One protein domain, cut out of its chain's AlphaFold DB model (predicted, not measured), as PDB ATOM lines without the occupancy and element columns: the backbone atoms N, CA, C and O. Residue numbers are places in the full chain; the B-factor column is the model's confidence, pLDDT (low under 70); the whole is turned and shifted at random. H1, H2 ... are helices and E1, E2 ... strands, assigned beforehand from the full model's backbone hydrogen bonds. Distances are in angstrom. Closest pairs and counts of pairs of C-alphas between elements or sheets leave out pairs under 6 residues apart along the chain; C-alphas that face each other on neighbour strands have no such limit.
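This is residues 7 to 83 of the 163 residues of an uncharacterized protein of Clostridium sp. N3C (UniProt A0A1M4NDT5). A strongly twisted sheet of four strands has two helices, H1 and H2, over one face, and its other face is bare; residues 16 to 20 of H1 meet residues 80 to 81 of H2 at a steep angle. The 77 printed residues run H1, E1, E2, E3, E4, H2. The sheet, in that strand order, is antiparallel throughout, a meander, each strand the antiparallel neighbour of the one before. The class is mixed, in two layers, helices on one face of a sheet; the whole is compact, radius of gyration of the C-alphas 11.7 A, and elongated, spanning 36 by 22 by 19 A.

Start at H1, residues 7 to 20, and pass to E1, 25 to 33, E2, 36 to 43, E3, 46 to 56, E4, 61 to 67, and H2, 71 to 82. H1 is on the sheet at a height of 7.8 A; its closest C-alphas to E3 are Ile 9 and Tyr 55, 6.7 A. Look next at the hairpins: N 28 and O 40 are 2.9 A apart in E1 and E2, N 39 and O 51 2.8 A in E2 and E3, N 52 and O 65 2.8 A in E3 and E4. E1 and E4 are apart. H2 is on the sheet at a height of 6.7 A, and H1 and H2 touch, closest at C-alphas Phe 16 and Phe 81, 5.8 A, at a steep tilt of 66 degrees, opposite ways. In both helices every O i to N i+4 pair is within hydrogen-bond range.

Find C-alpha 7 at (-46.511, -42.224, -6.274); from there H1 runs 19.7 A. E1, 23.3 A, bends by 56 degrees at residue 30; E2 is 22.4 A, E3 30.6 A and E4 19.8 A. H2, 15.9 A, ends at C-alpha 82, (-35.595, -47.053, -20.774).

The C-alphas farthest apart are those of Asp 44 and Asn 58, 36.9 A. The printed part has no cut, its five links are tight, and no printed residue is under 70 in pLDDT.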
ATOM      1  N   ASP A   7     -47.255 -43.470  -6.054       75.00
ATOM      2  CA  ASP A   7     -46.511 -42.224  -6.274       75.00
ATOM      3  C   ASP A   7     -45.224 -42.439  -7.086       75.00
ATOM      4  O   ASP A   7     -44.935 -41.672  -8.005       75.00
ATOM      5  N   ASP A   8     -44.476 -43.511  -6.804       76.31
ATOM      6  CA  ASP A   8     -43.256 -43.860  -7.544       76.31
ATOM      7  C   ASP A   8     -43.578 -44.233  -8.999       76.31
ATOM      8  O   ASP A   8     -42.899 -43.794  -9.935       76.31
ATOM      9  N   ILE A   9     -44.632 -45.032  -9.206       79.50
ATOM     10  CA  ILE A   9     -45.059 -45.439 -10.548       79.50
ATOM     11  C   ILE A   9     -45.593 -44.235 -11.320       79.50
ATOM     12  O   ILE A   9     -45.186 -44.037 -12.464       79.50
ATOM     13  N   ARG A  10     -46.437 -43.398 -10.710       79.75
ATOM     14  CA  ARG A  10     -46.958 -42.171 -11.322       79.75
ATOM     15  C   ARG A  10     -45.825 -41.218 -11.684       79.75
ATOM     16  O   ARG A  10     -45.770 -40.771 -12.820       79.75
ATOM     17  N   ALA A  11     -44.848 -41.003 -10.803       80.50
ATOM     18  CA  ALA A  11     -43.695 -40.153 -11.104       80.50
ATOM     19  C   ALA A  11     -42.878 -40.657 -12.308       80.50
ATOM     20  O   ALA A  11     -42.391 -39.857 -13.115       80.50
ATOM     21  N   ARG A  12     -42.723 -41.982 -12.456       81.88
ATOM     22  CA  ARG A  12     -42.065 -42.570 -13.632       81.88
ATOM     23  C   ARG A  12     -42.928 -42.468 -14.887       81.88
ATOM     24  O   ARG A  12     -42.392 -42.232 -15.968       81.88
ATOM     25  N   ILE A  13     -44.240 -42.620 -14.755       83.44
ATOM     26  CA  ILE A  13     -45.176 -42.509 -15.872       83.44
ATOM     27  C   ILE A  13     -45.313 -41.072 -16.355       83.44
ATOM     28  O   ILE A  13     -45.389 -40.870 -17.558       83.44
ATOM     29  N   ASP A  14     -45.270 -40.075 -15.480       82.56
ATOM     30  CA  ASP A  14     -45.276 -38.668 -15.884       82.56
ATOM     31  C   ASP A  14     -44.061 -38.348 -16.761       82.56
ATOM     32  O   ASP A  14     -44.168 -37.648 -17.766       82.56
ATOM     33  N   ILE A  15     -42.895 -38.902 -16.409       80.44
ATOM     34  CA  ILE A  15     -41.687 -38.815 -17.239       80.44
ATOM     35  C   ILE A  15     -41.928 -39.485 -18.589       80.44
ATOM     36  O   ILE A  15     -41.669 -38.888 -19.629       80.44
ATOM     37  N   PHE A  16     -42.429 -40.717 -18.568       83.81
ATOM     38  CA  PHE A  16     -42.684 -41.479 -19.781       83.81
ATOM     39  C   PHE A  16     -43.707 -40.795 -20.698       83.81
ATOM     40  O   PHE A  16     -43.476 -40.706 -21.899       83.81
ATOM     41  N   SER A  17     -44.773 -40.229 -20.128       81.44
ATOM     42  CA  SER A  17     -45.841 -39.509 -20.829       81.44
ATOM     43  C   SER A  17     -45.283 -38.309 -21.594       81.44
ATOM     44  O   SER A  17     -45.558 -38.156 -22.776       81.44
ATOM     45  N   ARG A  18     -44.383 -37.535 -20.980       80.31
ATOM     46  CA  ARG A  18     -43.690 -36.419 -21.655       80.31
ATOM     47  C   ARG A  18     -42.776 -36.872 -22.793       80.31
ATOM     48  O   ARG A  18     -42.602 -36.163 -23.780       80.31
ATOM     49  N   VAL A  19     -42.155 -38.043 -22.655       80.31
ATOM     50  CA  VAL A  19     -41.308 -38.605 -23.717       80.31
ATOM     51  C   VAL A  19     -42.164 -39.027 -24.915       80.31
ATOM     52  O   VAL A  19     -41.768 -38.776 -26.053       80.31
ATOM     53  N   ILE A  20     -43.340 -39.615 -24.677       83.56
ATOM     54  CA  ILE A  20     -44.257 -40.043 -25.744       83.56
ATOM     55  C   ILE A  20     -45.131 -38.906 -26.303       83.56
ATOM     56  O   ILE A  20     -45.605 -39.045 -27.424       83.56
ATOM     57  N   GLU A  21     -45.297 -37.773 -25.610       78.88
ATOM     58  CA  GLU A  21     -46.024 -36.585 -26.114       78.88
ATOM     59  C   GLU A  21     -45.484 -36.078 -27.463       78.88
ATOM     60  O   GLU A  21     -46.228 -35.521 -28.263       78.88
ATOM     61  N   ASN A  22     -44.197 -36.307 -27.746       76.81
ATOM     62  CA  ASN A  22     -43.559 -35.949 -29.019       76.81
ATOM     63  C   ASN A  22     -43.615 -37.077 -30.070       76.81
ATOM     64  O   ASN A  22     -42.873 -37.052 -31.052       76.81
ATOM     65  N   THR A  23     -44.444 -38.096 -29.850       82.06
ATOM     66  CA  THR A  23     -44.594 -39.269 -30.721       82.06
ATOM     67  C   THR A  23     -46.064 -39.476 -31.096       82.06
ATOM     68  O   THR A  23     -46.945 -38.802 -30.576       82.06
ATOM     69  N   SER A  24     -46.352 -40.428 -31.987       84.81
ATOM     70  CA  SER A  24     -47.730 -40.826 -32.322       84.81
ATOM     71  C   SER A  24     -48.389 -41.714 -31.255       84.81
ATOM     72  O   SER A  24     -49.553 -42.097 -31.399       84.81
ATOM     73  N   PHE A  25     -47.662 -42.060 -30.187       87.25
ATOM     74  CA  PHE A  25     -48.175 -42.872 -29.093       87.25
ATOM     75  C   PHE A  25     -48.939 -42.024 -28.080       87.25
ATOM     76  O   PHE A  25     -48.503 -40.954 -27.668       87.25
ATOM     77  N   SER A  26     -50.042 -42.571 -27.588       88.31
ATOM     78  CA  SER A  26     -50.712 -42.070 -26.393       88.31
ATOM     79  C   SER A  26     -51.066 -43.228 -25.470       88.31
ATOM     80  O   SER A  26     -51.254 -44.363 -25.919       88.31
ATOM     81  N   ILE A  27     -51.107 -42.957 -24.167       89.56
ATOM     82  CA  ILE A  27     -51.450 -43.951 -23.151       89.56
ATOM     83  C   ILE A  27     -52.596 -43.451 -22.282       89.56
ATOM     84  O   ILE A  27     -52.670 -42.267 -21.960       89.56
ATOM     85  N   LYS A  28     -53.480 -44.359 -21.876       88.69
ATOM     86  CA  LYS A  28     -54.588 -44.066 -20.964       88.69
ATOM     87  C   LYS A  28     -54.568 -45.033 -19.794       88.69
ATOM     88  O   LYS A  28     -54.475 -46.240 -19.996       88.69
ATOM     89  N   GLU A  29     -54.645 -44.513 -18.574       89.38
ATOM     90  CA  GLU A  29     -54.713 -45.346 -17.372       89.38
ATOM     91  C   GLU A  29     -55.974 -46.226 -17.409       89.38
ATOM     92  O   GLU A  29     -57.082 -45.735 -17.623       89.38
ATOM     93  N   HIS A  30     -55.787 -47.531 -17.218       88.00
ATOM     94  CA  HIS A  30     -56.862 -48.526 -17.215       88.00
ATOM     95  C   HIS A  30     -57.083 -49.132 -15.826       88.00
ATOM     96  O   HIS A  30     -58.217 -49.361 -15.415       88.00
ATOM     97  N   MET A  31     -56.003 -49.427 -15.091       88.00
ATOM     98  CA  MET A  31     -56.095 -50.034 -13.759       88.00
ATOM     99  C   MET A  31     -54.859 -49.721 -12.919       88.00
ATOM    100  O   MET A  31     -53.739 -49.892 -13.397       88.00
ATOM    101  N   VAL A  32     -55.068 -49.395 -11.643       84.62
ATOM    102  CA  VAL A  32     -54.016 -49.181 -10.637       84.62
ATOM    103  C   VAL A  32     -54.078 -50.277  -9.566       84.62
ATOM    104  O   VAL A  32     -55.154 -50.694  -9.136       84.62
ATOM    105  N   ARG A  33     -52.912 -50.780  -9.156       84.25
ATOM    106  CA  ARG A  33     -52.691 -51.711  -8.038       84.25
ATOM    107  C   ARG A  33     -51.415 -51.306  -7.291       84.25
ATOM    108  O   ARG A  33     -50.612 -50.546  -7.818       84.25
ATOM    109  N   ASP A  34     -51.178 -51.900  -6.118       77.88
ATOM    110  CA  ASP A  34     -50.056 -51.555  -5.218       77.88
ATOM    111  C   ASP A  34     -48.673 -51.457  -5.878       77.88
ATOM    112  O   ASP A  34     -47.859 -50.635  -5.464       77.88
ATOM    113  N   TYR A  35     -48.411 -52.277  -6.897       83.69
ATOM    114  CA  TYR A  35     -47.108 -52.382  -7.566       83.69
ATOM    115  C   TYR A  35     -47.216 -52.419  -9.093       83.69
ATOM    116  O   TYR A  35     -46.269 -52.816  -9.774       83.69
ATOM    117  N   LEU A  36     -48.391 -52.093  -9.630       86.69
ATOM    118  CA  LEU A  36     -48.699 -52.256 -11.044       86.69
ATOM    119  C   LEU A  36     -49.688 -51.190 -11.488       86.69
ATOM    120  O   LEU A  36     -50.760 -51.069 -10.900       86.69
ATOM    121  N   ILE A  37     -49.389 -50.529 -12.602       88.06
ATOM    122  CA  ILE A  37     -50.387 -49.767 -13.351       88.06
ATOM    123  C   ILE A  37     -50.480 -50.311 -14.777       88.06
ATOM    124  O   ILE A  37     -49.464 -50.573 -15.425       88.06
ATOM    125  N   LYS A  38     -51.710 -50.518 -15.252       92.06
ATOM    126  CA  LYS A  38     -52.016 -50.876 -16.637       92.06
ATOM    127  C   LYS A  38     -52.421 -49.635 -17.416       92.06
ATOM    128  O   LYS A  38     -53.268 -48.869 -16.957       92.06
ATOM    129  N   TYR A  39     -51.883 -49.523 -18.619       91.25
ATOM    130  CA  TYR A  39     -52.182 -48.475 -19.575       91.25
ATOM    131  C   TYR A  39     -52.679 -49.076 -20.882       91.25
ATOM    132  O   TYR A  39     -52.082 -50.012 -21.405       91.25
ATOM    133  N   GLU A  40     -53.751 -48.527 -21.430       93.06
ATOM    134  CA  GLU A  40     -54.144 -48.749 -22.818       93.06
ATOM    135  C   GLU A  40     -53.248 -47.902 -23.720       93.06
ATOM    136  O   GLU A  40     -53.081 -46.711 -23.471       93.06
ATOM    137  N   VAL A  41     -52.666 -48.512 -24.748       91.94
ATOM    138  CA  VAL A  41     -51.801 -47.844 -25.726       91.94
ATOM    139  C   VAL A  41     -52.598 -47.573 -26.993       91.94
ATOM    140  O   VAL A  41     -53.229 -48.483 -27.535       91.94
ATOM    141  N   PHE A  42     -52.504 -46.350 -27.505       90.06
ATOM    142  CA  PHE A  42     -53.101 -45.939 -28.769       90.06
ATOM    143  C   PHE A  42     -52.038 -45.347 -29.696       90.06
ATOM    144  O   PHE A  42     -51.115 -44.674 -29.239       90.06
ATOM    145  N   ILE A  43     -52.195 -45.571 -31.000       90.50
ATOM    146  CA  ILE A  43     -51.432 -44.892 -32.057       90.50
ATOM    147  C   ILE A  43     -52.440 -44.214 -32.967       90.50
ATOM    148  O   ILE A  43     -53.345 -44.892 -33.458       90.50
ATOM    149  N   ASP A  44     -52.313 -42.901 -33.148       86.50
ATOM    150  CA  ASP A  44     -53.241 -42.094 -33.954       86.50
ATOM    151  C   ASP A  44     -54.720 -42.321 -33.564       86.50
ATOM    152  O   ASP A  44     -55.617 -42.397 -34.400       86.50
ATOM    153  N   GLY A  45     -54.976 -42.504 -32.262       85.44
ATOM    154  CA  GLY A  45     -56.309 -42.771 -31.704       85.44
ATOM    155  C   GLY A  45     -56.798 -44.223 -31.813       85.44
ATOM    156  O   GLY A  45     -57.868 -44.544 -31.298       85.44
ATOM    157  N   ILE A  46     -56.028 -45.128 -32.423       89.75
ATOM    158  CA  ILE A  46     -56.387 -46.546 -32.567       89.75
ATOM    159  C   ILE A  46     -55.768 -47.355 -31.432       89.75
ATOM    160  O   ILE A  46     -54.548 -47.364 -31.273       89.75
ATOM    161  N   PHE A  47     -56.595 -48.090 -30.685       91.38
ATOM    162  CA  PHE A  47     -56.138 -48.995 -29.629       91.38
ATOM    163  C   PHE A  47     -55.212 -50.083 -30.190       91.38
ATOM    164  O   PHE A  47     -55.551 -50.766 -31.158       91.38
ATOM    165  N   LYS A  48     -54.045 -50.253 -29.566       91.00
ATOM    166  CA  LYS A  48     -53.024 -51.229 -29.976       91.00
ATOM    167  C   LYS A  48     -52.784 -52.335 -28.964       91.00
ATOM    168  O   LYS A  48     -52.252 -53.365 -29.353       91.00
ATOM    169  N   GLY A  49     -53.147 -52.146 -27.701       91.44
ATOM    170  CA  GLY A  49     -52.921 -53.139 -26.657       91.44
ATOM    171  C   GLY A  49     -52.737 -52.507 -25.287       91.44
ATOM    172  O   GLY A  49     -53.010 -51.325 -25.083       91.44
ATOM    173  N   ILE A  50     -52.264 -53.308 -24.339       92.44
ATOM    174  CA  ILE A  50     -52.070 -52.902 -22.951       92.44
ATOM    175  C   ILE A  50     -50.579 -52.934 -22.618       92.44
ATOM    176  O   ILE A  50     -49.891 -53.929 -22.852       92.44
ATOM    177  N   LEU A  51     -50.092 -51.852 -22.023       93.38
ATOM    178  CA  LEU A  51     -48.778 -51.753 -21.410       93.38
ATOM    179  C   LEU A  51     -48.927 -51.850 -19.891       93.38
ATOM    180  O   LEU A  51     -49.697 -51.123 -19.271       93.38
ATOM    181  N   GLN A  52     -48.184 -52.755 -19.278       92.44
ATOM    182  CA  GLN A  52     -48.175 -52.978 -17.840       92.44
ATOM    183  C   GLN A  52     -46.853 -52.482 -17.263       92.44
ATOM    184  O   GLN A  52     -45.783 -52.933 -17.680       92.44
ATOM    185  N   VAL A  53     -46.927 -51.575 -16.292       90.25
ATOM    186  CA  VAL A  53     -45.754 -51.014 -15.618       90.25
ATOM    187  C   VAL A  53     -45.712 -51.537 -14.195       90.25
ATOM    188  O   VAL A  53     -46.513 -51.143 -13.350       90.25
ATOM    189  N   PHE A  54     -44.775 -52.444 -13.948       89.56
ATOM    190  CA  PHE A  54     -44.517 -53.009 -12.633       89.56
ATOM    191  C   PHE A  54     -43.412 -52.237 -11.933       89.56
ATOM    192  O   PHE A  54     -42.399 -51.901 -12.547       89.56
ATOM    193  N   TYR A  55     -43.560 -52.055 -10.628       86.62
ATOM    194  CA  TYR A  55     -42.497 -51.557  -9.771       86.62
ATOM    195  C   TYR A  55     -42.137 -52.601  -8.722       86.62
ATOM    196  O   TYR A  55     -43.005 -53.157  -8.054       86.62
ATOM    197  N   SER A  56     -40.843 -52.886  -8.593       83.50
ATOM    198  CA  SER A  56     -40.315 -53.745  -7.538       83.50
ATOM    199  C   SER A  56     -39.680 -52.867  -6.461       83.50
ATOM    200  O   SER A  56     -38.561 -52.396  -6.676       83.50
ATOM    201  N   PRO A  57     -40.321 -52.685  -5.290       76.56
ATOM    202  CA  PRO A  57     -39.771 -51.853  -4.219       76.56
ATOM    203  C   PRO A  57     -38.420 -52.382  -3.727       76.56
ATOM    204  O   PRO A  57     -37.478 -51.619  -3.538       76.56
ATOM    205  N   ASN A  58     -38.294 -53.711  -3.620       79.00
ATOM    206  CA  ASN A  58     -37.068 -54.381  -3.173       79.00
ATOM    207  C   ASN A  58     -35.872 -54.107  -4.096       79.00
ATOM    208  O   ASN A  58     -34.740 -54.050  -3.628       79.00
ATOM    209  N   LYS A  59     -36.112 -53.957  -5.404       78.94
ATOM    210  CA  LYS A  59     -35.066 -53.696  -6.404       78.94
ATOM    211  C   LYS A  59     -34.998 -52.228  -6.835       78.94
ATOM    212  O   LYS A  59     -34.131 -51.896  -7.633       78.94
ATOM    213  N   LYS A  60     -35.920 -51.380  -6.352       77.06
ATOM    214  CA  LYS A  60     -36.151 -49.996  -6.810       77.06
ATOM    215  C   LYS A  60     -36.137 -49.869  -8.339       77.06
ATOM    216  O   LYS A  60     -35.547 -48.948  -8.894       77.06
ATOM    217  N   ALA A  61     -36.752 -50.835  -9.018       82.19
ATOM    218  CA  ALA A  61     -36.670 -50.980 -10.467       82.19
ATOM    219  C   ALA A  61     -38.057 -51.125 -11.088       82.19
ATOM    220  O   ALA A  61     -38.944 -51.774 -10.520       82.19
ATOM    221  N   PHE A  62     -38.209 -50.554 -12.280       86.56
ATOM    222  CA  PHE A  62     -39.407 -50.677 -13.098       86.56
ATOM    223  C   PHE A  62     -39.249 -51.802 -14.117       86.56
ATOM    224  O   PHE A  62     -38.157 -52.051 -14.627       86.56
ATOM    225  N   ARG A  63     -40.350 -52.481 -14.431       87.56
ATOM    226  CA  ARG A  63     -40.413 -53.486 -15.491       87.56
ATOM    227  C   ARG A  63     -41.643 -53.241 -16.348       87.56
ATOM    228  O   ARG A  63     -42.752 -53.168 -15.824       87.56
ATOM    229  N   LEU A  64     -41.438 -53.185 -17.660       90.12
ATOM    230  CA  LEU A  64     -42.516 -53.137 -18.639       90.12
ATOM    231  C   LEU A  64     -42.879 -54.534 -19.131       90.12
ATOM    232  O   LEU A  64     -42.002 -55.364 -19.387       90.12
ATOM    233  N   VAL A  65     -44.175 -54.774 -19.280       90.38
ATOM    234  CA  VAL A  65     -44.735 -55.987 -19.880       90.38
ATOM    235  C   VAL A  65     -45.855 -55.579 -20.831       90.38
ATOM    236  O   VAL A  65     -46.653 -54.706 -20.506       90.38
ATOM    237  N   SER A  66     -45.922 -56.196 -22.006       91.31
ATOM    238  CA  SER A  66     -47.033 -56.031 -22.940       91.31
ATOM    239  C   SER A  66     -48.116 -57.084 -22.721       91.31
ATOM    240  O   SER A  66     -47.848 -58.238 -22.395       91.31
ATOM    241  N   GLU A  67     -49.361 -56.695 -22.957       90.31
ATOM    242  CA  GLU A  67     -50.509 -57.588 -23.058       90.31
ATOM    243  C   GLU A  67     -51.284 -57.211 -24.325       90.31
ATOM    244  O   GLU A  67     -51.787 -56.095 -24.445       90.31
ATOM    245  N   LYS A  68     -51.364 -58.135 -25.294       88.06
ATOM    246  CA  LYS A  68     -52.009 -57.915 -26.608       88.06
ATOM    247  C   LYS A  68     -51.451 -56.720 -27.402       88.06
ATOM    248  O   LYS A  68     -52.157 -56.174 -28.238       88.06
ATOM    249  N   LEU A  69     -50.211 -56.315 -27.129       89.44
ATOM    250  CA  LEU A  69     -49.522 -55.238 -27.835       89.44
ATOM    251  C   LEU A  69     -48.532 -55.847 -28.843       89.44
ATOM    252  O   LEU A  69     -47.779 -56.738 -28.440       89.44
ATOM    253  N   PRO A  70     -48.509 -55.390 -30.108       89.81
ATOM    254  CA  PRO A  70     -47.518 -55.829 -31.088       89.81
ATOM    255  C   PRO A  70     -46.078 -55.627 -30.592       89.81
ATOM    256  O   PRO A  70     -45.781 -54.655 -29.894       89.81
ATOM    257  N   GLU A  71     -45.196 -56.574 -30.913       87.38
ATOM    258  CA  GLU A  71     -43.828 -56.622 -30.379       87.38
ATOM    259  C   GLU A  71     -42.978 -55.427 -30.832       87.38
ATOM    260  O   GLU A  71     -42.232 -54.861 -30.038       87.38
ATOM    261  N   ASP A  72     -43.160 -54.983 -32.073       88.31
ATOM    262  CA  ASP A  72     -42.536 -53.791 -32.647       88.31
ATOM    263  C   ASP A  72     -42.910 -52.518 -31.876       88.31
ATOM    264  O   ASP A  72     -42.044 -51.707 -31.541       88.31
ATOM    265  N   ILE A  73     -44.190 -52.371 -31.528       87.38
ATOM    266  CA  ILE A  73     -44.690 -51.254 -30.721       87.38
ATOM    267  C   ILE A  73     -44.155 -51.350 -29.291       87.38
ATOM    268  O   ILE A  73     -43.733 -50.350 -28.708       87.38
ATOM    269  N   PHE A  74     -44.150 -52.552 -28.715       90.25
ATOM    270  CA  PHE A  74     -43.630 -52.769 -27.371       90.25
ATOM    271  C   PHE A  74     -42.145 -52.415 -27.268       90.25
ATOM    272  O   PHE A  74     -41.756 -51.754 -26.308       90.25
ATOM    273  N   LEU A  75     -41.325 -52.809 -28.246       87.81
ATOM    274  CA  LEU A  75     -39.900 -52.480 -28.278       87.81
ATOM    275  C   LEU A  75     -39.674 -50.969 -28.358       87.81
ATOM    276  O   LEU A  75     -38.888 -50.444 -27.574       87.81
ATOM    277  N   GLN A  76     -40.422 -50.260 -29.208       86.69
ATOM    278  CA  GLN A  76     -40.350 -48.795 -29.290       86.69
ATOM    279  C   GLN A  76     -40.714 -48.129 -27.958       86.69
ATOM    280  O   GLN A  76     -39.988 -47.267 -27.466       86.69
ATOM    281  N   LEU A  77     -41.813 -48.553 -27.326       87.31
ATOM    282  CA  LEU A  77     -42.226 -48.016 -26.027       87.31
ATOM    283  C   LEU A  77     -41.225 -48.355 -24.927       87.31
ATOM    284  O   LEU A  77     -40.967 -47.522 -24.062       87.31
ATOM    285  N   LYS A  78     -40.639 -49.551 -24.966       88.00
ATOM    286  CA  LYS A  78     -39.604 -49.964 -24.025       88.00
ATOM    287  C   LYS A  78     -38.349 -49.113 -24.177       88.00
ATOM    288  O   LYS A  78     -37.836 -48.642 -23.172       88.00
ATOM    289  N   GLU A  79     -37.896 -48.841 -25.396       85.38
ATOM    290  CA  GLU A  79     -36.774 -47.927 -25.631       85.38
ATOM    291  C   GLU A  79     -37.073 -46.512 -25.128       85.38
ATOM    292  O   GLU A  79     -36.229 -45.891 -24.486       85.38
ATOM    293  N   LEU A  80     -38.279 -45.995 -25.382       85.06
ATOM    294  CA  LEU A  80     -38.706 -44.683 -24.884       85.06
ATOM    295  C   LEU A  80     -38.791 -44.647 -23.354       85.06
ATOM    296  O   LEU A  80     -38.478 -43.627 -22.745       85.06
ATOM    297  N   PHE A  81     -39.175 -45.760 -22.734       85.62
ATOM    298  CA  PHE A  81     -39.237 -45.896 -21.287       85.62
ATOM    299  C   PHE A  81     -37.862 -46.072 -20.653       85.62
ATOM    300  O   PHE A  81     -37.641 -45.544 -19.572       85.62
ATOM    301  N   ASP A  82     -36.944 -46.797 -21.286       80.94
ATOM    302  CA  ASP A  82     -35.595 -47.053 -20.774       80.94
ATOM    303  C   ASP A  82     -34.644 -45.882 -21.051       80.94
ATOM    304  O   ASP A  82     -33.607 -45.777 -20.394       80.94
ATOM    305  N   LYS A  83     -35.002 -44.962 -21.964       72.25
ATOM    306  CA  LYS A  83     -34.250 -43.723 -22.184       72.25
ATOM    307  C   LYS A  83     -34.100 -42.973 -20.854       72.25
ATOM    308  O   LYS A  83     -35.100 -42.507 -20.293       72.25
TER     309      LYS A  83